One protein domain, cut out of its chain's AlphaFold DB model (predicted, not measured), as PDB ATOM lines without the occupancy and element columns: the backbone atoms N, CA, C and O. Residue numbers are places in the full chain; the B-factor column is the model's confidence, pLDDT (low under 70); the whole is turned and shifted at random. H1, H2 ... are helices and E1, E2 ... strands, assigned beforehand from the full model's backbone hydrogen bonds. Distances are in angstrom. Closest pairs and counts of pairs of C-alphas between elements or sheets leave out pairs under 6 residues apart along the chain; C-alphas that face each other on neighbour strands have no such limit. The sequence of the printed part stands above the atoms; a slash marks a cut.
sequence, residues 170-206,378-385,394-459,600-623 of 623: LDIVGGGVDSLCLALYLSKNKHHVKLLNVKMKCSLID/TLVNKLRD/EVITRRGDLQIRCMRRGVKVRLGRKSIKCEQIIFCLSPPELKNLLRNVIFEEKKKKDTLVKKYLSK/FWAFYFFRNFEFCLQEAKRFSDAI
ATOM      1  N   LEU A 170      97.767  18.781 281.149       68.06
ATOM      2  CA  LEU A 170      97.081  17.618 281.706       68.06
ATOM      3  C   LEU A 170      95.870  18.052 282.530       68.06
ATOM      4  O   LEU A 170      96.002  18.834 283.469       68.06
ATOM      5  N   ASP A 171      94.710  17.467 282.241       76.00
ATOM      6  CA  ASP A 171      93.531  17.621 283.090       76.00
ATOM      7  C   ASP A 171      93.403  16.410 284.019       76.00
ATOM      8  O   ASP A 171      93.314  15.262 283.580       76.00
ATOM      9  N   ILE A 172      93.337  16.652 285.324       80.25
ATOM     10  CA  ILE A 172      93.067  15.617 286.324       80.25
ATOM     11  C   ILE A 172      91.633  15.785 286.789       80.25
ATOM     12  O   ILE A 172      91.256  16.834 287.299       80.25
ATOM     13  N   VAL A 173      90.823  14.741 286.653       76.12
ATOM     14  CA  VAL A 173      89.452  14.733 287.166       76.12
ATOM     15  C   VAL A 173      89.410  13.903 288.438       76.12
ATOM     16  O   VAL A 173      89.572  12.682 288.396       76.12
ATOM     17  N   GLY A 174      89.169  14.571 289.563       79.06
ATOM     18  CA  GLY A 174      89.193  13.960 290.887       79.06
ATOM     19  C   GLY A 174      88.629  14.884 291.959       79.06
ATOM     20  O   GLY A 174      87.655  15.583 291.730       79.06
ATOM     21  N   GLY A 175      89.196  14.863 293.154       69.25
ATOM     22  CA  GLY A 175      88.776  15.716 294.266       69.25
ATOM     23  C   GLY A 175      89.025  15.130 295.650       69.25
ATOM     24  O   GLY A 175      88.741  15.773 296.656       69.25
ATOM     25  N   GLY A 176      89.521  13.892 295.707       85.19
ATOM     26  CA  GLY A 176      89.988  13.263 296.931       85.19
ATOM     27  C   GLY A 176      91.497  13.409 297.100       85.19
ATOM     28  O   GLY A 176      92.196  13.983 296.257       85.19
ATOM     29  N   VAL A 177      92.000  12.829 298.190       89.94
ATOM     30  CA  VAL A 177      93.441  12.761 298.484       89.94
ATOM     31  C   VAL A 177      94.239  12.104 297.350       89.94
ATOM     32  O   VAL A 177      95.369  12.484 297.093       89.94
ATOM     33  N   ASP A 178      93.619  11.194 296.601       91.00
ATOM     34  CA  ASP A 178      94.205  10.506 295.454       91.00
ATOM     35  C   ASP A 178      94.645  11.466 294.344       91.00
ATOM     36  O   ASP A 178      95.806  11.476 293.937       91.00
ATOM     37  N   SER A 179      93.726  12.311 293.881       92.81
ATOM     38  CA  SER A 179      94.014  13.307 292.851       92.81
ATOM     39  C   SER A 179      94.911  14.435 293.340       92.81
ATOM     40  O   SER A 179      95.669  14.967 292.541       92.81
ATOM     41  N   LEU A 180      94.831  14.791 294.627       93.75
ATOM     42  CA  LEU A 180      95.662  15.845 295.211       93.75
ATOM     43  C   LEU A 180      97.118  15.387 295.314       93.75
ATOM     44  O   LEU A 180      98.011  16.090 294.855       93.75
ATOM     45  N   CYS A 181      97.362  14.176 295.825       95.06
ATOM     46  CA  CYS A 181      98.703  13.598 295.851       95.06
ATOM     47  C   CYS A 181      99.273  13.436 294.437       95.06
ATOM     48  O   CYS A 181     100.425  13.785 294.205       95.06
ATOM     49  N   LEU A 182      98.477  12.957 293.472       95.56
ATOM     50  CA  LEU A 182      98.950  12.844 292.091       95.56
ATOM     51  C   LEU A 182      99.255  14.216 291.464       95.56
ATOM     52  O   LEU A 182     100.279  14.365 290.804       95.56
ATOM     53  N   ALA A 183      98.393  15.214 291.675       94.69
ATOM     54  CA  ALA A 183      98.619  16.574 291.189       94.69
ATOM     55  C   ALA A 183      99.899  17.182 291.778       94.69
ATOM     56  O   ALA A 183     100.620  17.860 291.055       94.69
ATOM     57  N   LEU A 184     100.204  16.901 293.051       95.25
ATOM     58  CA  LEU A 184     101.447  17.334 293.689       95.25
ATOM     59  C   LEU A 184     102.672  16.749 292.981       95.25
ATOM     60  O   LEU A 184     103.564  17.503 292.611       95.25
ATOM     61  N   TYR A 185     102.713  15.431 292.755       95.50
ATOM     62  CA  TYR A 185     103.852  14.809 292.069       95.50
ATOM     63  C   TYR A 185     103.996  15.300 290.622       95.50
ATOM     64  O   TYR A 185     105.096  15.655 290.209       95.50
ATOM     65  N   LEU A 186     102.891  15.432 289.880       93.00
ATOM     66  CA  LEU A 186     102.926  15.982 288.519       93.00
ATOM     67  C   LEU A 186     103.393  17.442 288.499       93.00
ATOM     68  O   LEU A 186     104.130  17.847 287.602       93.00
ATOM     69  N   SER A 187     102.986  18.223 289.500       92.00
ATOM     70  CA  SER A 187     103.434  19.601 289.670       92.00
ATOM     71  C   SER A 187     104.938  19.671 289.942       92.00
ATOM     72  O   SER A 187     105.636  20.451 289.294       92.00
ATOM     73  N   LYS A 188     105.461  18.809 290.828       90.88
ATOM     74  CA  LYS A 188     106.905  18.685 291.092       90.88
ATOM     75  C   LYS A 188     107.689  18.299 289.834       90.88
ATOM     76  O   LYS A 188     108.757  18.852 289.596       90.88
ATOM     77  N   ASN A 189     107.115  17.448 288.981       89.31
ATOM     78  CA  ASN A 189     107.677  17.075 287.677       89.31
ATOM     79  C   ASN A 189     107.467  18.164 286.594       89.31
ATOM     80  O   ASN A 189     107.600  17.897 285.403       89.31
ATOM     81  N   LYS A 190     107.150  19.409 286.988       86.31
ATOM     82  CA  LYS A 190     107.002  20.594 286.121       86.31
ATOM     83  C   LYS A 190     105.886  20.494 285.070       86.31
ATOM     84  O   LYS A 190     105.854  21.287 284.130       86.31
ATOM     85  N   HIS A 191     104.921  19.587 285.228       86.94
ATOM     86  CA  HIS A 191     103.761  19.544 284.337       86.94
ATOM     87  C   HIS A 191     102.771  20.673 284.642       86.94
ATOM     88  O   HIS A 191     102.592  21.072 285.794       86.94
ATOM     89  N   HIS A 192     102.067  21.146 283.609       88.44
ATOM     90  CA  HIS A 192     100.910  22.022 283.781       88.44
ATOM     91  C   HIS A 192      99.653  21.193 284.047       88.44
ATOM     92  O   HIS A 192      99.183  20.457 283.172       88.44
ATOM     93  N   VAL A 193      99.101  21.333 285.250       91.56
ATOM     94  CA  VAL A 193      97.998  20.510 285.753       91.56
ATOM     95  C   VAL A 193      96.742  21.351 285.930       91.56
ATOM     96  O   VAL A 193      96.740  22.328 286.671       91.56
ATOM     97  N   LYS A 194      95.631  20.932 285.329       92.00
ATOM     98  CA  LYS A 194      94.294  21.460 285.627       92.00
ATOM     99  C   LYS A 194      93.539  20.438 286.461       92.00
ATOM    100  O   LYS A 194      93.061  19.423 285.953       92.00
ATOM    101  N   LEU A 195      93.452  20.684 287.762       91.19
ATOM    102  CA  LEU A 195      92.792  19.792 288.704       91.19
ATOM    103  C   LEU A 195      91.304  20.135 288.798       91.19
ATOM    104  O   LEU A 195      90.906  21.071 289.489       91.19
ATOM    105  N   LEU A 196      90.463  19.344 288.138       89.38
ATOM    106  CA  LEU A 196      89.017  19.432 288.258       89.38
ATOM    107  C   LEU A 196      88.537  18.696 289.514       89.38
ATOM    108  O   LEU A 196      88.455  17.465 289.536       89.38
ATOM    109  N   ASN A 197      88.145  19.466 290.527       84.25
ATOM    110  CA  ASN A 197      87.550  18.955 291.751       84.25
ATOM    111  C   ASN A 197      86.044  18.686 291.559       84.25
ATOM    112  O   ASN A 197      85.208  19.595 291.606       84.25
ATOM    113  N   VAL A 198      85.701  17.420 291.314       78.56
ATOM    114  CA  VAL A 198      84.334  16.897 291.208       78.56
ATOM    115  C   VAL A 198      83.793  16.328 292.522       78.56
ATOM    116  O   VAL A 198      82.606  16.001 292.574       78.56
ATOM    117  N   LYS A 199      84.623  16.190 293.567       73.00
ATOM    118  CA  LYS A 199      84.219  15.592 294.846       73.00
ATOM    119  C   LYS A 199      84.007  16.654 295.914       73.00
ATOM    120  O   LYS A 199      84.876  17.476 296.167       73.00
ATOM    121  N   MET A 200      82.862  16.576 296.589       61.84
ATOM    122  CA  MET A 200      82.591  17.408 297.765       61.84
ATOM    123  C   MET A 200      83.194  16.817 299.047       61.84
ATOM    124  O   MET A 200      83.562  17.568 299.940       61.84
ATOM    125  N   LYS A 201      83.313  15.483 299.139       67.31
ATOM    126  CA  LYS A 201      83.864  14.769 300.302       67.31
ATOM    127  C   LYS A 201      84.844  13.675 299.880       67.31
ATOM    128  O   LYS A 201      84.654  13.026 298.846       67.31
ATOM    129  N   CYS A 202      85.875  13.451 300.691       75.31
ATOM    130  CA  CYS A 202      86.872  12.405 300.484       75.31
ATOM    131  C   CYS A 202      86.530  11.190 301.362       75.31
ATOM    132  O   CYS A 202      86.835  11.163 302.541       75.31
ATOM    133  N   SER A 203      85.926  10.141 300.800       77.56
ATOM    134  CA  SER A 203      85.487   8.973 301.594       77.56
ATOM    135  C   SER A 203      86.617   8.213 302.309       77.56
ATOM    136  O   SER A 203      86.357   7.431 303.230       77.56
ATOM    137  N   LEU A 204      87.866   8.400 301.867       88.44
ATOM    138  CA  LEU A 204      89.043   7.792 302.478       88.44
ATOM    139  C   LEU A 204      89.499   8.547 303.732       88.44
ATOM    140  O   LEU A 204      89.843   7.891 304.709       88.44
ATOM    141  N   ILE A 205      89.503   9.880 303.690       91.12
ATOM    142  CA  ILE A 205      89.973  10.772 304.756       91.12
ATOM    143  C   ILE A 205      88.892  11.817 304.981       91.12
ATOM    144  O   ILE A 205      88.669  12.657 304.109       91.12
ATOM    145  N   ASP A 206      88.239  11.755 306.134       90.75
ATOM    146  CA  ASP A 206      87.148  12.654 306.483       90.75
ATOM    147  C   ASP A 206      87.052  12.784 308.003       90.75
ATOM    148  O   ASP A 206      87.232  11.798 308.729       90.75
ATOM    149  N   THR A 378      92.834  17.711 307.643       93.44
ATOM    150  CA  THR A 378      93.962  18.656 307.603       93.44
ATOM    151  C   THR A 378      94.921  18.363 306.451       93.44
ATOM    152  O   THR A 378      95.274  19.280 305.714       93.44
ATOM    153  N   LEU A 379      95.270  17.092 306.206       94.38
ATOM    154  CA  LEU A 379      96.137  16.708 305.085       94.38
ATOM    155  C   LEU A 379      95.541  17.122 303.734       94.38
ATOM    156  O   LEU A 379      96.242  17.621 302.857       94.38
ATOM    157  N   VAL A 380      94.236  16.903 303.562       92.38
ATOM    158  CA  VAL A 380      93.512  17.233 302.326       92.38
ATOM    159  C   VAL A 380      93.478  18.746 302.114       92.38
ATOM    160  O   VAL A 380      93.640  19.202 300.982       92.38
ATOM    161  N   ASN A 381      93.283  19.514 303.186       91.81
ATOM    162  CA  ASN A 381      93.263  20.973 303.132       91.81
ATOM    163  C   ASN A 381      94.655  21.535 302.818       91.81
ATOM    164  O   ASN A 381      94.792  22.234 301.822       91.81
ATOM    165  N   LYS A 382      95.698  21.105 303.538       94.38
ATOM    166  CA  LYS A 382      97.093  21.501 303.278       94.38
ATOM    167  C   LYS A 382      97.540  21.194 301.853       94.38
ATOM    168  O   LYS A 382      98.157  22.031 301.203       94.38
ATOM    169  N   LEU A 383      97.176  20.021 301.329       93.94
ATOM    170  CA  LEU A 383      97.430  19.677 299.929       93.94
ATOM    171  C   LEU A 383      96.728  20.626 298.958       93.94
ATOM    172  O   LEU A 383      97.313  21.018 297.951       93.94
ATOM    173  N   ARG A 384      95.468  20.973 299.228       91.69
ATOM    174  CA  ARG A 384      94.703  21.888 298.379       91.69
ATOM    175  C   ARG A 384      95.315  23.284 298.389       91.69
ATOM    176  O   ARG A 384      95.476  23.852 297.313       91.69
ATOM    177  N   ASP A 385      95.663  23.787 299.565       92.25
ATOM    178  CA  ASP A 385      96.241  25.116 299.745       92.25
ATOM    179  C   ASP A 385      97.604  25.195 299.047       92.25
ATOM    180  O   ASP A 385      97.828  26.082 298.229       92.25
ATOM    181  N   GLU A 394      96.250  24.666 288.124       90.12
ATOM    182  CA  GLU A 394      94.967  25.366 288.124       90.12
ATOM    183  C   GLU A 394      93.909  24.477 288.789       90.12
ATOM    184  O   GLU A 394      93.513  23.443 288.247       90.12
ATOM    185  N   VAL A 395      93.425  24.872 289.970       87.12
ATOM    186  CA  VAL A 395      92.356  24.143 290.670       87.12
ATOM    187  C   VAL A 395      90.992  24.654 290.214       87.12
ATOM    188  O   VAL A 395      90.610  25.796 290.459       87.12
ATOM    189  N   ILE A 396      90.216  23.780 289.578       85.88
ATOM    190  CA  ILE A 396      88.915  24.095 288.994       85.88
ATOM    191  C   ILE A 396      87.831  23.395 289.806       85.88
ATOM    192  O   ILE A 396      87.748  22.170 289.847       85.88
ATOM    193  N   THR A 397      86.951  24.159 290.442       80.06
ATOM    194  CA  THR A 397      85.779  23.600 291.127       80.06
ATOM    195  C   THR A 397      84.659  23.322 290.128       80.06
ATOM    196  O   THR A 397      84.366  24.151 289.260       80.06
ATOM    197  N   ARG A 398      83.984  22.172 290.254       72.94
ATOM    198  CA  ARG A 398      82.829  21.855 289.405       72.94
ATOM    199  C   ARG A 398      81.710  22.884 289.609       72.94
ATOM    200  O   ARG A 398      81.120  22.968 290.680       72.94
ATOM    201  N   ARG A 399      81.362  23.608 288.542       65.75
ATOM    202  CA  ARG A 399      80.166  24.460 288.465       65.75
ATOM    203  C   ARG A 399      79.290  23.968 287.310       65.75
ATOM    204  O   ARG A 399      79.598  24.223 286.150       65.75
ATOM    205  N   GLY A 400      78.232  23.225 287.636       70.75
ATOM    206  CA  GLY A 400      77.265  22.691 286.667       70.75
ATOM    207  C   GLY A 400      77.611  21.317 286.077       70.75
ATOM    208  O   GLY A 400      78.342  20.512 286.671       70.75
ATOM    209  N   ASP A 401      77.034  21.036 284.911       80.00
ATOM    210  CA  ASP A 401      77.161  19.747 284.232       80.00
ATOM    211  C   ASP A 401      78.551  19.535 283.635       80.00
ATOM    212  O   ASP A 401      79.143  20.439 283.043       80.00
ATOM    213  N   LEU A 402      79.058  18.309 283.796       84.94
ATOM    214  CA  LEU A 402      80.349  17.866 283.284       84.94
ATOM    215  C   LEU A 402      80.138  16.974 282.059       84.94
ATOM    216  O   LEU A 402      79.555  15.892 282.161       84.94
ATOM    217  N   GLN A 403      80.671  17.402 280.917       85.75
ATOM    218  CA  GLN A 403      80.734  16.603 279.695       85.75
ATOM    219  C   GLN A 403      82.174  16.554 279.194       85.75
ATOM    220  O   GLN A 403      82.828  17.585 279.061       85.75
ATOM    221  N   ILE A 404      82.663  15.360 278.871       87.62
ATOM    222  CA  ILE A 404      84.026  15.162 278.373       87.62
ATOM    223  C   ILE A 404      83.931  14.577 276.972       87.62
ATOM    224  O   ILE A 404      83.241  13.582 276.750       87.62
ATOM    225  N   ARG A 405      84.620  15.194 276.016       88.38
ATOM    226  CA  ARG A 405      84.737  14.691 274.650       88.38
ATOM    227  C   ARG A 405      86.196  14.391 274.346       88.38
ATOM    228  O   ARG A 405      87.019  15.304 274.297       88.38
ATOM    229  N   CYS A 406      86.497  13.121 274.123       86.31
ATOM    230  CA  CYS A 406      87.812  12.654 273.713       86.31
ATOM    231  C   CYS A 406      87.885  12.693 272.184       86.31
ATOM    232  O   CYS A 406      87.211  11.911 271.509       86.31
ATOM    233  N   MET A 407      88.681  13.627 271.664       82.00
ATOM    234  CA  MET A 407      88.891  13.867 270.236       82.00
ATOM    235  C   MET A 407      90.261  13.317 269.813       82.00
ATOM    236  O   MET A 407      91.136  13.085 270.651       82.00
ATOM    237  N   ARG A 408      90.500  13.172 268.505       73.88
ATOM    238  CA  ARG A 408      91.788  12.667 267.977       73.88
ATOM    239  C   ARG A 408      92.991  13.514 268.433       73.88
ATOM    240  O   ARG A 408      94.025  12.988 268.846       73.88
ATOM    241  N   ARG A 409      92.846  14.845 268.417       77.62
ATOM    242  CA  ARG A 409      93.921  15.816 268.717       77.62
ATOM    243  C   ARG A 409      93.908  16.382 270.145       77.62
ATOM    244  O   ARG A 409      94.688  17.280 270.435       77.62
ATOM    245  N   GLY A 410      93.038  15.898 271.031       84.12
ATOM    246  CA  GLY A 410      92.965  16.388 272.409       84.12
ATOM    247  C   GLY A 410      91.670  16.001 273.105       84.12
ATOM    248  O   GLY A 410      90.784  15.381 272.519       84.12
ATOM    249  N   VAL A 411      91.530  16.404 274.356       87.81
ATOM    250  CA  VAL A 411      90.313  16.219 275.140       87.81
ATOM    251  C   VAL A 411      89.664  17.582 275.364       87.81
ATOM    252  O   VAL A 411      90.332  18.591 275.570       87.81
ATOM    253  N   LYS A 412      88.337  17.633 275.248       89.31
ATOM    254  CA  LYS A 412      87.533  18.825 275.518       89.31
ATOM    255  C   LYS A 412      86.641  18.557 276.719       89.31
ATOM    256  O   LYS A 412      85.737  17.725 276.639       89.31
ATOM    257  N   VAL A 413      86.868  19.288 277.801       88.62
ATOM    258  CA  VAL A 413      86.079  19.227 279.031       88.62
ATOM    259  C   VAL A 413      85.134  20.424 279.060       88.62
ATOM    260  O   VAL A 413      85.560  21.573 278.977       88.62
ATOM    261  N   ARG A 414      83.828  20.174 279.134       86.44
ATOM    262  CA  ARG A 414      82.799  21.203 279.306       86.44
ATOM    263  C   ARG A 414      82.289  21.184 280.740       86.44
ATOM    264  O   ARG A 414      81.921  20.124 281.242       86.44
ATOM    265  N   LEU A 415      82.259  22.363 281.351       84.69
ATOM    266  CA  LEU A 415      81.769  22.635 282.700       84.69
ATOM    267  C   LEU A 415      80.716  23.738 282.602       84.69
ATOM    268  O   LEU A 415      81.049  24.925 282.512       84.69
ATOM    269  N   GLY A 416      79.446  23.343 282.517       81.88
ATOM    270  CA  GLY A 416      78.365  24.261 282.160       81.88
ATOM    271  C   GLY A 416      78.655  24.967 280.829       81.88
ATOM    272  O   GLY A 416      78.793  24.323 279.788       81.88
ATOM    273  N   ARG A 417      78.788  26.300 280.857       81.06
ATOM    274  CA  ARG A 417      79.110  27.120 279.670       81.06
ATOM    275  C   ARG A 417      80.609  27.191 279.353       81.06
ATOM    276  O   ARG A 417      80.974  27.557 278.237       81.06
ATOM    277  N   LYS A 418      81.487  26.856 280.306       83.31
ATOM    278  CA  LYS A 418      82.942  26.910 280.105       83.31
ATOM    279  C   LYS A 418      83.424  25.664 279.370       83.31
ATOM    280  O   LYS A 418      82.963  24.555 279.634       83.31
ATOM    281  N   SER A 419      84.383  25.842 278.466       85.31
ATOM    282  CA  SER A 419      85.042  24.741 277.770       85.31
ATOM    283  C   SER A 419      86.548  24.849 277.923       85.31
ATOM    284  O   SER A 419      87.143  25.852 277.545       85.31
ATOM    285  N   ILE A 420      87.147  23.770 278.401       86.31
ATOM    286  CA  ILE A 420      88.581  23.593 278.584       86.31
ATOM    287  C   ILE A 420      89.048  22.579 277.540       86.31
ATOM    288  O   ILE A 420      88.320  21.643 277.197       86.31
ATOM    289  N   LYS A 421      90.226  22.809 276.967       86.00
ATOM    290  CA  LYS A 421      90.901  21.858 276.085       86.00
ATOM    291  C   LYS A 421      92.201  21.451 276.758       86.00
ATOM    292  O   LYS A 421      92.873  22.318 277.306       86.00
ATOM    293  N   CYS A 422      92.533  20.176 276.666       85.62
ATOM    294  CA  CYS A 422      93.749  19.599 277.219       85.62
ATOM    295  C   CYS A 422      94.269  18.489 276.311       85.62
ATOM    296  O   CYS A 422      93.581  18.022 275.393       85.62
ATOM    297  N   GLU A 423      95.508  18.081 276.539       86.88
ATOM    298  CA  GLU A 423      96.133  17.041 275.740       86.88
ATOM    299  C   GLU A 423      95.716  15.648 276.213       86.88
ATOM    300  O   GLU A 423      95.373  14.786 275.392       86.88
ATOM    301  N   GLN A 424      95.738  15.448 277.528       89.50
ATOM    302  CA  GLN A 424      95.427  14.194 278.198       89.50
ATOM    303  C   GLN A 424      94.523  14.445 279.402       89.50
ATOM    304  O   GLN A 424      94.538  15.521 279.998       89.50
ATOM    305  N   ILE A 425      93.753  13.421 279.762       91.25
ATOM    306  CA  ILE A 425      92.894  13.421 280.939       91.25
ATOM    307  C   ILE A 425      93.176  12.200 281.812       91.25
ATOM    308  O   ILE A 425      93.263  11.071 281.318       91.25
ATOM    309  N   ILE A 426      93.302  12.423 283.117       93.69
ATOM    310  CA  ILE A 426      93.527  11.373 284.114       93.69
ATOM    311  C   ILE A 426      92.301  11.289 285.019       93.69
ATOM    312  O   ILE A 426      91.908  12.276 285.639       93.69
ATOM    313  N   PHE A 427      91.691  10.106 285.106       91.75
ATOM    314  CA  PHE A 427      90.577   9.870 286.024       91.75
ATOM    315  C   PHE A 427      91.054   9.304 287.360       91.75
ATOM    316  O   PHE A 427      91.564   8.180 287.406       91.75
ATOM    317  N   CYS A 428      90.786  10.057 288.428       92.12
ATOM    318  CA  CYS A 428      91.021   9.695 289.823       92.12
ATOM    319  C   CYS A 428      89.696   9.439 290.549       92.12
ATOM    320  O   CYS A 428      89.228  10.241 291.356       92.12
ATOM    321  N   LEU A 429      89.027   8.346 290.170       87.12
ATOM    322  CA  LEU A 429      87.668   8.016 290.599       87.12
ATOM    323  C   LEU A 429      87.553   6.539 290.970       87.12
ATOM    324  O   LEU A 429      88.196   5.680 290.362       87.12
ATOM    325  N   SER A 430      86.673   6.234 291.923       85.19
ATOM    326  CA  SER A 430      86.328   4.853 292.265       85.19
ATOM    327  C   SER A 430      85.677   4.140 291.071       85.19
ATOM    328  O   SER A 430      85.103   4.799 290.195       85.19
ATOM    329  N   PRO A 431      85.677   2.795 291.023       84.31
ATOM    330  CA  PRO A 431      85.054   2.073 289.916       84.31
ATOM    331  C   PRO A 431      83.575   2.453 289.660       84.31
ATOM    332  O   PRO A 431      83.217   2.644 288.492       84.31
ATOM    333  N   PRO A 432      82.707   2.634 290.682       83.56
ATOM    334  CA  PRO A 432      81.337   3.115 290.474       83.56
ATOM    335  C   PRO A 432      81.256   4.561 289.967       83.56
ATOM    336  O   PRO A 432      80.491   4.839 289.042       83.56
ATOM    337  N   GLU A 433      82.052   5.477 290.529       84.88
ATOM    338  CA  GLU A 433      82.098   6.883 290.093       84.88
ATOM    339  C   GLU A 433      82.555   6.985 288.636       84.88
ATOM    340  O   GLU A 433      81.918   7.657 287.824       84.88
ATOM    341  N   LEU A 434      83.607   6.247 288.276       85.81
ATOM    342  CA  LEU A 434      84.121   6.180 286.917       85.81
ATOM    343  C   LEU A 434      83.081   5.593 285.957       85.81
ATOM    344  O   LEU A 434      82.876   6.125 284.869       85.81
ATOM    345  N   LYS A 435      82.373   4.529 286.360       83.19
ATOM    346  CA  LYS A 435      81.277   3.943 285.571       83.19
ATOM    347  C   LYS A 435      80.177   4.957 285.284       83.19
ATOM    348  O   LYS A 435      79.634   4.951 284.178       83.19
ATOM    349  N   ASN A 436      79.836   5.792 286.261       82.25
ATOM    350  CA  ASN A 436      78.834   6.837 286.099       82.25
ATOM    351  C   ASN A 436      79.351   7.958 285.196       82.25
ATOM    352  O   ASN A 436      78.649   8.337 284.260       82.25
ATOM    353  N   LEU A 437      80.590   8.414 285.397       84.00
ATOM    354  CA  LEU A 437      81.186   9.468 284.579       84.00
ATOM    355  C   LEU A 437      81.325   9.046 283.113       84.00
ATOM    356  O   LEU A 437      80.948   9.801 282.222       84.00
ATOM    357  N   LEU A 438      81.782   7.819 282.848       81.25
ATOM    358  CA  LEU A 438      81.966   7.287 281.493       81.25
ATOM    359  C   LEU A 438      80.667   7.185 280.683       81.25
ATOM    360  O   LEU A 438      80.732   7.052 279.464       81.25
ATOM    361  N   ARG A 439      79.483   7.281 281.309       75.81
ATOM    362  CA  ARG A 439      78.213   7.425 280.569       75.81
ATOM    363  C   ARG A 439      78.123   8.761 279.832       75.81
ATOM    364  O   ARG A 439      77.472   8.815 278.794       75.81
ATOM    365  N   ASN A 440      78.790   9.786 280.353       77.19
ATOM    366  CA  ASN A 440      78.776  11.156 279.845       77.19
ATOM    367  C   ASN A 440      80.044  11.499 279.043       77.19
ATOM    368  O   ASN A 440      80.173  12.619 278.544       77.19
ATOM    369  N   VAL A 441      80.985  10.552 278.922       81.44
ATOM    370  CA  VAL A 441      82.195  10.702 278.108       81.44
ATOM    371  C   VAL A 441      81.906  10.260 276.675       81.44
ATOM    372  O   VAL A 441      81.449   9.143 276.433       81.44
ATOM    373  N   ILE A 442      82.191  11.137 275.716       82.06
ATOM    374  CA  ILE A 442      82.009  10.889 274.285       82.06
ATOM    375  C   ILE A 442      83.375  10.596 273.663       82.06
ATOM    376  O   ILE A 442      84.254  11.455 273.676       82.06
ATOM    377  N   PHE A 443      83.536   9.405 273.086       82.19
ATOM    378  CA  PHE A 443      84.726   9.011 272.328       82.19
ATOM    379  C   PHE A 443      84.439   9.141 270.829       82.19
ATOM    380  O   PHE A 443      83.582   8.424 270.313       82.19
ATOM    381  N   GLU A 444      85.131  10.046 270.130       71.62
ATOM    382  CA  GLU A 444      84.865  10.306 268.702       71.62
ATOM    383  C   GLU A 444      85.163   9.100 267.800       71.62
ATOM    384  O   GLU A 444      84.470   8.896 266.807       71.62
ATOM    385  N   GLU A 445      86.137   8.255 268.154       62.00
ATOM    386  CA  GLU A 445      86.628   7.230 267.227       62.00
ATOM    387  C   GLU A 445      85.709   6.009 267.050       62.00
ATOM    388  O   GLU A 445      85.889   5.283 266.075       62.00
ATOM    389  N   LYS A 446      84.726   5.717 267.928       56.31
ATOM    390  CA  LYS A 446      83.921   4.474 267.802       56.31
ATOM    391  C   LYS A 446      82.469   4.616 268.284       56.31
ATOM    392  O   LYS A 446      82.205   4.591 269.481       56.31
ATOM    393  N   LYS A 447      81.513   4.609 267.336       48.16
ATOM    394  CA  LYS A 447      80.041   4.647 267.552       48.16
ATOM    395  C   LYS A 447      79.442   3.448 268.316       48.16
ATOM    396  O   LYS A 447      78.275   3.501 268.701       48.16
ATOM    397  N   LYS A 448      80.178   2.352 268.556       53.44
ATOM    398  CA  LYS A 448      79.636   1.210 269.320       53.44
ATOM    399  C   LYS A 448      79.477   1.601 270.795       53.44
ATOM    400  O   LYS A 448      80.480   1.817 271.478       53.44
ATOM    401  N   LYS A 449      78.219   1.646 271.275       53.19
ATOM    402  CA  LYS A 449      77.845   1.735 272.703       53.19
ATOM    403  C   LYS A 449      78.801   0.860 273.515       53.19
ATOM    404  O   LYS A 449      79.019  -0.298 273.175       53.19
ATOM    405  N   ASP A 450      79.389   1.433 274.561       62.25
ATOM    406  CA  ASP A 450      80.544   0.860 275.256       62.25
ATOM    407  C   ASP A 450      80.186  -0.310 276.192       62.25
ATOM    408  O   ASP A 450      80.320  -0.248 277.417       62.25
ATOM    409  N   THR A 451      79.675  -1.398 275.615       63.38
ATOM    410  CA  THR A 451      79.223  -2.589 276.341       63.38
ATOM    411  C   THR A 451      80.377  -3.252 277.086       63.38
ATOM    412  O   THR A 451      80.170  -3.760 278.180       63.38
ATOM    413  N   LEU A 452      81.602  -3.206 276.547       64.50
ATOM    414  CA  LEU A 452      82.795  -3.818 277.148       64.50
ATOM    415  C   LEU A 452      83.240  -3.097 278.424       64.50
ATOM    416  O   LEU A 452      83.354  -3.736 279.465       64.50
ATOM    417  N   VAL A 453      83.427  -1.775 278.370       67.94
ATOM    418  CA  VAL A 453      83.797  -0.963 279.542       67.94
ATOM    419  C   VAL A 453      82.725  -1.085 280.628       67.94
ATOM    420  O   VAL A 453      83.042  -1.347 281.786       67.94
ATOM    421  N   LYS A 454      81.439  -1.007 280.250       67.06
ATOM    422  CA  LYS A 454      80.315  -1.170 281.187       67.06
ATOM    423  C   LYS A 454      80.250  -2.573 281.801       67.06
ATOM    424  O   LYS A 454      80.059  -2.669 283.011       67.06
ATOM    425  N   LYS A 455      80.439  -3.630 280.999       70.00
ATOM    426  CA  LYS A 455      80.450  -5.040 281.438       70.00
ATOM    427  C   LYS A 455      81.637  -5.352 282.348       70.00
ATOM    428  O   LYS A 455      81.510  -6.194 283.231       70.00
ATOM    429  N   TYR A 456      82.786  -4.708 282.146       70.31
ATOM    430  CA  TYR A 456      83.941  -4.862 283.033       70.31
ATOM    431  C   TYR A 456      83.765  -4.080 284.335       70.31
ATOM    432  O   TYR A 456      83.968  -4.647 285.405       70.31
ATOM    433  N   LEU A 457      83.291  -2.831 284.280       69.44
ATOM    434  CA  LEU A 457      83.031  -2.046 285.492       69.44
ATOM    435  C   LEU A 457      81.926  -2.645 286.368       69.44
ATOM    436  O   LEU A 457      81.972  -2.512 287.585       69.44
ATOM    437  N   SER A 458      80.947  -3.343 285.782       70.19
ATOM    438  CA  SER A 458      79.933  -4.077 286.551       70.19
ATOM    439  C   SER A 458      80.461  -5.333 287.247       70.19
ATOM    440  O   SER A 458      79.739  -5.897 288.059       70.19
ATOM    441  N   LYS A 459      81.679  -5.794 286.931       74.19
ATOM    442  CA  LYS A 459      82.290  -6.968 287.573       74.19
ATOM    443  C   LYS A 459      83.105  -6.625 288.818       74.19
ATOM    444  O   LYS A 459      83.504  -7.550 289.522       74.19
ATOM    445  N   PHE A 600      94.044   6.577 287.276       92.38
ATOM    446  CA  PHE A 600      94.786   6.489 288.518       92.38
ATOM    447  C   PHE A 600      93.815   6.313 289.685       92.38
ATOM    448  O   PHE A 600      93.093   7.220 290.055       92.38
ATOM    449  N   TRP A 601      93.768   5.126 290.273       89.31
ATOM    450  CA  TRP A 601      92.777   4.797 291.308       89.31
ATOM    451  C   TRP A 601      93.366   3.943 292.435       89.31
ATOM    452  O   TRP A 601      92.647   3.215 293.117       89.31
ATOM    453  N   ALA A 602      94.689   4.013 292.625       90.06
ATOM    454  CA  ALA A 602      95.417   3.209 293.611       90.06
ATOM    455  C   ALA A 602      94.824   3.348 295.028       90.06
ATOM    456  O   ALA A 602      94.646   2.358 295.735       90.06
ATOM    457  N   PHE A 603      94.398   4.560 295.388       89.56
ATOM    458  CA  PHE A 603      93.795   4.888 296.681       89.56
ATOM    459  C   PHE A 603      92.420   4.238 296.935       89.56
ATOM    460  O   PHE A 603      92.002   4.164 298.088       89.56
ATOM    461  N   TYR A 604      91.710   3.733 295.915       85.94
ATOM    462  CA  TYR A 604      90.444   2.998 296.115       85.94
ATOM    463  C   TYR A 604      90.662   1.509 296.378       85.94
ATOM    464  O   TYR A 604      89.849   0.868 297.039       85.94
ATOM    465  N   PHE A 605      91.791   0.980 295.909       83.44
ATOM    466  CA  PHE A 605      92.288  -0.368 296.192       83.44
ATOM    467  C   PHE A 605      93.299  -0.354 297.340       83.44
ATOM    468  O   PHE A 605      94.268  -1.117 297.360       83.44
ATOM    469  N   PHE A 606      93.086   0.590 298.254       75.06
ATOM    470  CA  PHE A 606      94.008   0.992 299.294       75.06
ATOM    471  C   PHE A 606      94.614  -0.201 300.025       75.06
ATOM    472  O   PHE A 606      93.904  -0.986 300.660       75.06
ATOM    473  N   ARG A 607      95.941  -0.287 299.978       79.62
ATOM    474  CA  ARG A 607      96.711  -1.243 300.777       79.62
ATOM    475  C   ARG A 607      97.241  -0.577 302.028       79.62
ATOM    476  O   ARG A 607      96.980  -1.042 303.127       79.62
ATOM    477  N   ASN A 608      97.979   0.507 301.835       84.75
ATOM    478  CA  ASN A 608      98.442   1.437 302.851       84.75
ATOM    479  C   ASN A 608      98.751   2.777 302.157       84.75
ATOM    480  O   ASN A 608      98.811   2.831 300.924       84.75
ATOM    481  N   PHE A 609      98.905   3.848 302.936       89.38
ATOM    482  CA  PHE A 609      99.077   5.193 302.384       89.38
ATOM    483  C   PHE A 609     100.411   5.347 301.636       89.38
ATOM    484  O   PHE A 609     100.424   5.862 300.524       89.38
ATOM    485  N   GLU A 610     101.495   4.791 302.183       88.25
ATOM    486  CA  GLU A 610     102.840   4.819 301.588       88.25
ATOM    487  C   GLU A 610     102.868   4.212 300.174       88.25
ATOM    488  O   GLU A 610     103.352   4.829 299.232       88.25
ATOM    489  N   PHE A 611     102.254   3.040 299.991       87.88
ATOM    490  CA  PHE A 611     102.101   2.388 298.690       87.88
ATOM    491  C   PHE A 611     101.316   3.264 297.709       87.88
ATOM    492  O   PHE A 611     101.659   3.342 296.534       87.88
ATOM    493  N   CYS A 612     100.259   3.937 298.174       91.88
ATOM    494  CA  CYS A 612      99.475   4.816 297.309       91.88
ATOM    495  C   CYS A 612     100.289   6.035 296.840       91.88
ATOM    496  O   CYS A 612     100.144   6.439 295.687       91.88
ATOM    497  N   LEU A 613     101.154   6.586 297.698       93.88
ATOM    498  CA  LEU A 613     102.076   7.668 297.340       93.88
ATOM    499  C   LEU A 613     103.166   7.197 296.379       93.88
ATOM    500  O   LEU A 613     103.414   7.861 295.377       93.88
ATOM    501  N   GLN A 614     103.749   6.023 296.625       92.31
ATOM    502  CA  GLN A 614     104.713   5.412 295.715       92.31
ATOM    503  C   GLN A 614     104.104   5.211 294.319       92.31
ATOM    504  O   GLN A 614     104.726   5.550 293.317       92.31
ATOM    505  N   GLU A 615     102.871   4.708 294.231       92.69
ATOM    506  CA  GLU A 615     102.179   4.551 292.948       92.69
ATOM    507  C   GLU A 615     101.836   5.899 292.296       92.69
ATOM    508  O   GLU A 615     101.875   5.995 291.072       92.69
ATOM    509  N   ALA A 616     101.527   6.944 293.074       94.88
ATOM    510  CA  ALA A 616     101.318   8.294 292.542       94.88
ATOM    511  C   ALA A 616     102.607   8.864 291.934       94.88
ATOM    512  O   ALA A 616     102.576   9.358 290.808       94.88
ATOM    513  N   LYS A 617     103.735   8.723 292.640       94.69
ATOM    514  CA  LYS A 617     105.064   9.121 292.167       94.69
ATOM    515  C   LYS A 617     105.444   8.373 290.889       94.69
ATOM    516  O   LYS A 617     105.638   8.998 289.857       94.69
ATOM    517  N   ARG A 618     105.388   7.036 290.899       93.50
ATOM    518  CA  ARG A 618     105.681   6.206 289.712       93.50
ATOM    519  C   ARG A 618     104.794   6.533 288.516       93.50
ATOM    520  O   ARG A 618     105.237   6.439 287.377       93.50
ATOM    521  N   PHE A 619     103.522   6.851 288.757       93.94
ATOM    522  CA  PHE A 619     102.606   7.237 287.690       93.94
ATOM    523  C   PHE A 619     102.953   8.614 287.117       93.94
ATOM    524  O   PHE A 619     102.849   8.789 285.906       93.94
ATOM    525  N   SER A 620     103.359   9.556 287.973       93.06
ATOM    526  CA  SER A 620     103.853  10.876 287.579       93.06
ATOM    527  C   SER A 620     105.134  10.782 286.756       93.06
ATOM    528  O   SER A 620     105.221  11.418 285.720       93.06
ATOM    529  N   ASP A 621     106.089   9.944 287.161       90.19
ATOM    530  CA  ASP A 621     107.370   9.771 286.455       90.19
ATOM    531  C   ASP A 621     107.208   9.094 285.081       90.19
ATOM    532  O   ASP A 621     108.065   9.209 284.212       90.19
ATOM    533  N   ALA A 622     106.110   8.360 284.879       88.06
ATOM    534  CA  ALA A 622     105.776   7.703 283.615       88.06
ATOM    535  C   ALA A 622     104.898   8.561 282.677       88.06
ATOM    536  O   ALA A 622     104.441   8.077 281.628       88.06
ATOM    537  N   ILE A 623     104.547   9.781 283.086       83.88
ATOM    538  CA  ILE A 623     103.862  10.779 282.254       83.88
ATOM    539  C   ILE A 623     104.915  11.686 281.645       83.88
ATOM    540  O   ILE A 623     104.765  11.922 280.423       83.88
TER     541      ILE A 623
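What this domain is: This is residues 170 to 206, 378 to 385, 394 to 459 and 600 to 623 of the 623 residues of the protein "Amino_oxidase domain-containing protein" of Plasmodium inui San Antonio 1 (UniProt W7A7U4). Two four-stranded sheets stand face to face as a sandwich, the strands of the one at 40 degrees to those of the other; H1 covers the far face of the sheet E3 E2 E1 E7, and H2 and H6 pack on H1, with the short H5 on H6. H3 and H4 make a small crossed pair of helices at one side of the sandwich, and no helix is on the second sheet, E6 E5 E4 E8. The printed part has 135 residues, with six named helices and eight named strands in the order E1 H1 E2 H2 E3 E4 E5 E6 E7 H3 E8 H4 H5 H6; the class is mixed, helices and strands. The first sheet is parallel throughout and the second mixed. The whole is compact, with a radius of gyration of the C-alphas of 14.9 A, and rounded, spanning 42 by 34 by 29 A.

How they stand to each other: The parallel sheet runs E3, residues 394 to 397, E2, residues 192 to 197, E1, residues 170 to 174, and E7, residues 424 to 427. N 195 and O 394 are 2.8 A apart between E3 and E2, N 172 and O 194 2.9 A between E2 and E1, and N 173 and O 426 2.9 A between E1 and E7. H1, residues 177 to 188, is on this sheet at a height of 9.3 A, over E2 and E1, and runs along the strands, at 11 degrees to E1 on the local plane. E1, H1 and E2 form a strand-helix-strand unit, two parallel neighbour strands with a helix between, its crossover right-handed. H6, residues 609 to 621, touches H1 at a steep tilt of 41 degrees, the same way, the C-alphas of Leu 182 and Ala 616 being closest at 5.1 A. H2, residues 378 to 385, touches H1 at a steep tilt of 44 degrees, the same way, closest at the C-alphas of Val 177 and Val 380, 5.9 A. H5, residues 602 to 605, touches H6, the C-alphas of Phe 603 and Cys 612 being closest at 5.7 A. The second sheet runs E6, residues 418 to 422, E5, residues 410 to 415, E4, residues 402 to 407, and E8, residues 441 to 443. E4, E5 and E6 form a meander, each strand the antiparallel neighbour of the one before, with hairpins E4 and E5, and E5 and E6. N 413 and O 420 are 2.8 A apart between E5 and E6, N 405 and O 412 2.8 A between E4 and E5, and N 442 and O 404 2.9 A between the parallel E4 and E8. H3, residues 431 to 437, touches H4, residues 451 to 457, at a steep tilt of 43 degrees, opposite ways, closest at the C-alphas of Lys 435 and Leu 457, 6.2 A. Every O i to N i+4 pair is within hydrogen-bond range in H1, H2, H3, H4 and H6; H5 is too short for such a pair.

Where its parts are: E1 begins at C-alpha 170, (97.081, 17.618, 281.706). H1 is 16.5 A long, E2 15.9 A, E4 16.1 A and E5 16.4 A from first to last C-alpha. E7 ends at C-alpha 427, (90.577, 9.870, 286.024). H6, the longest helix, is 18.5 A long and ends at C-alpha 621, (107.370, 9.771, 286.455).

The domain as a whole: The C-alphas farthest apart, those of Thr 378 and Lys 447, are 44.7 A apart. Residues 207 to 377, 386 to 393 and 460 to 599 are not printed, with C-alpha gaps of 9.1 A, 11.7 A and 18.4 A across these cuts. Of the links that are printed whole, E8 to H4 is short and the others are tight. The mean pLDDT of the printed part is 83.4; 16 residues are under 70, among them residues 445 to 454.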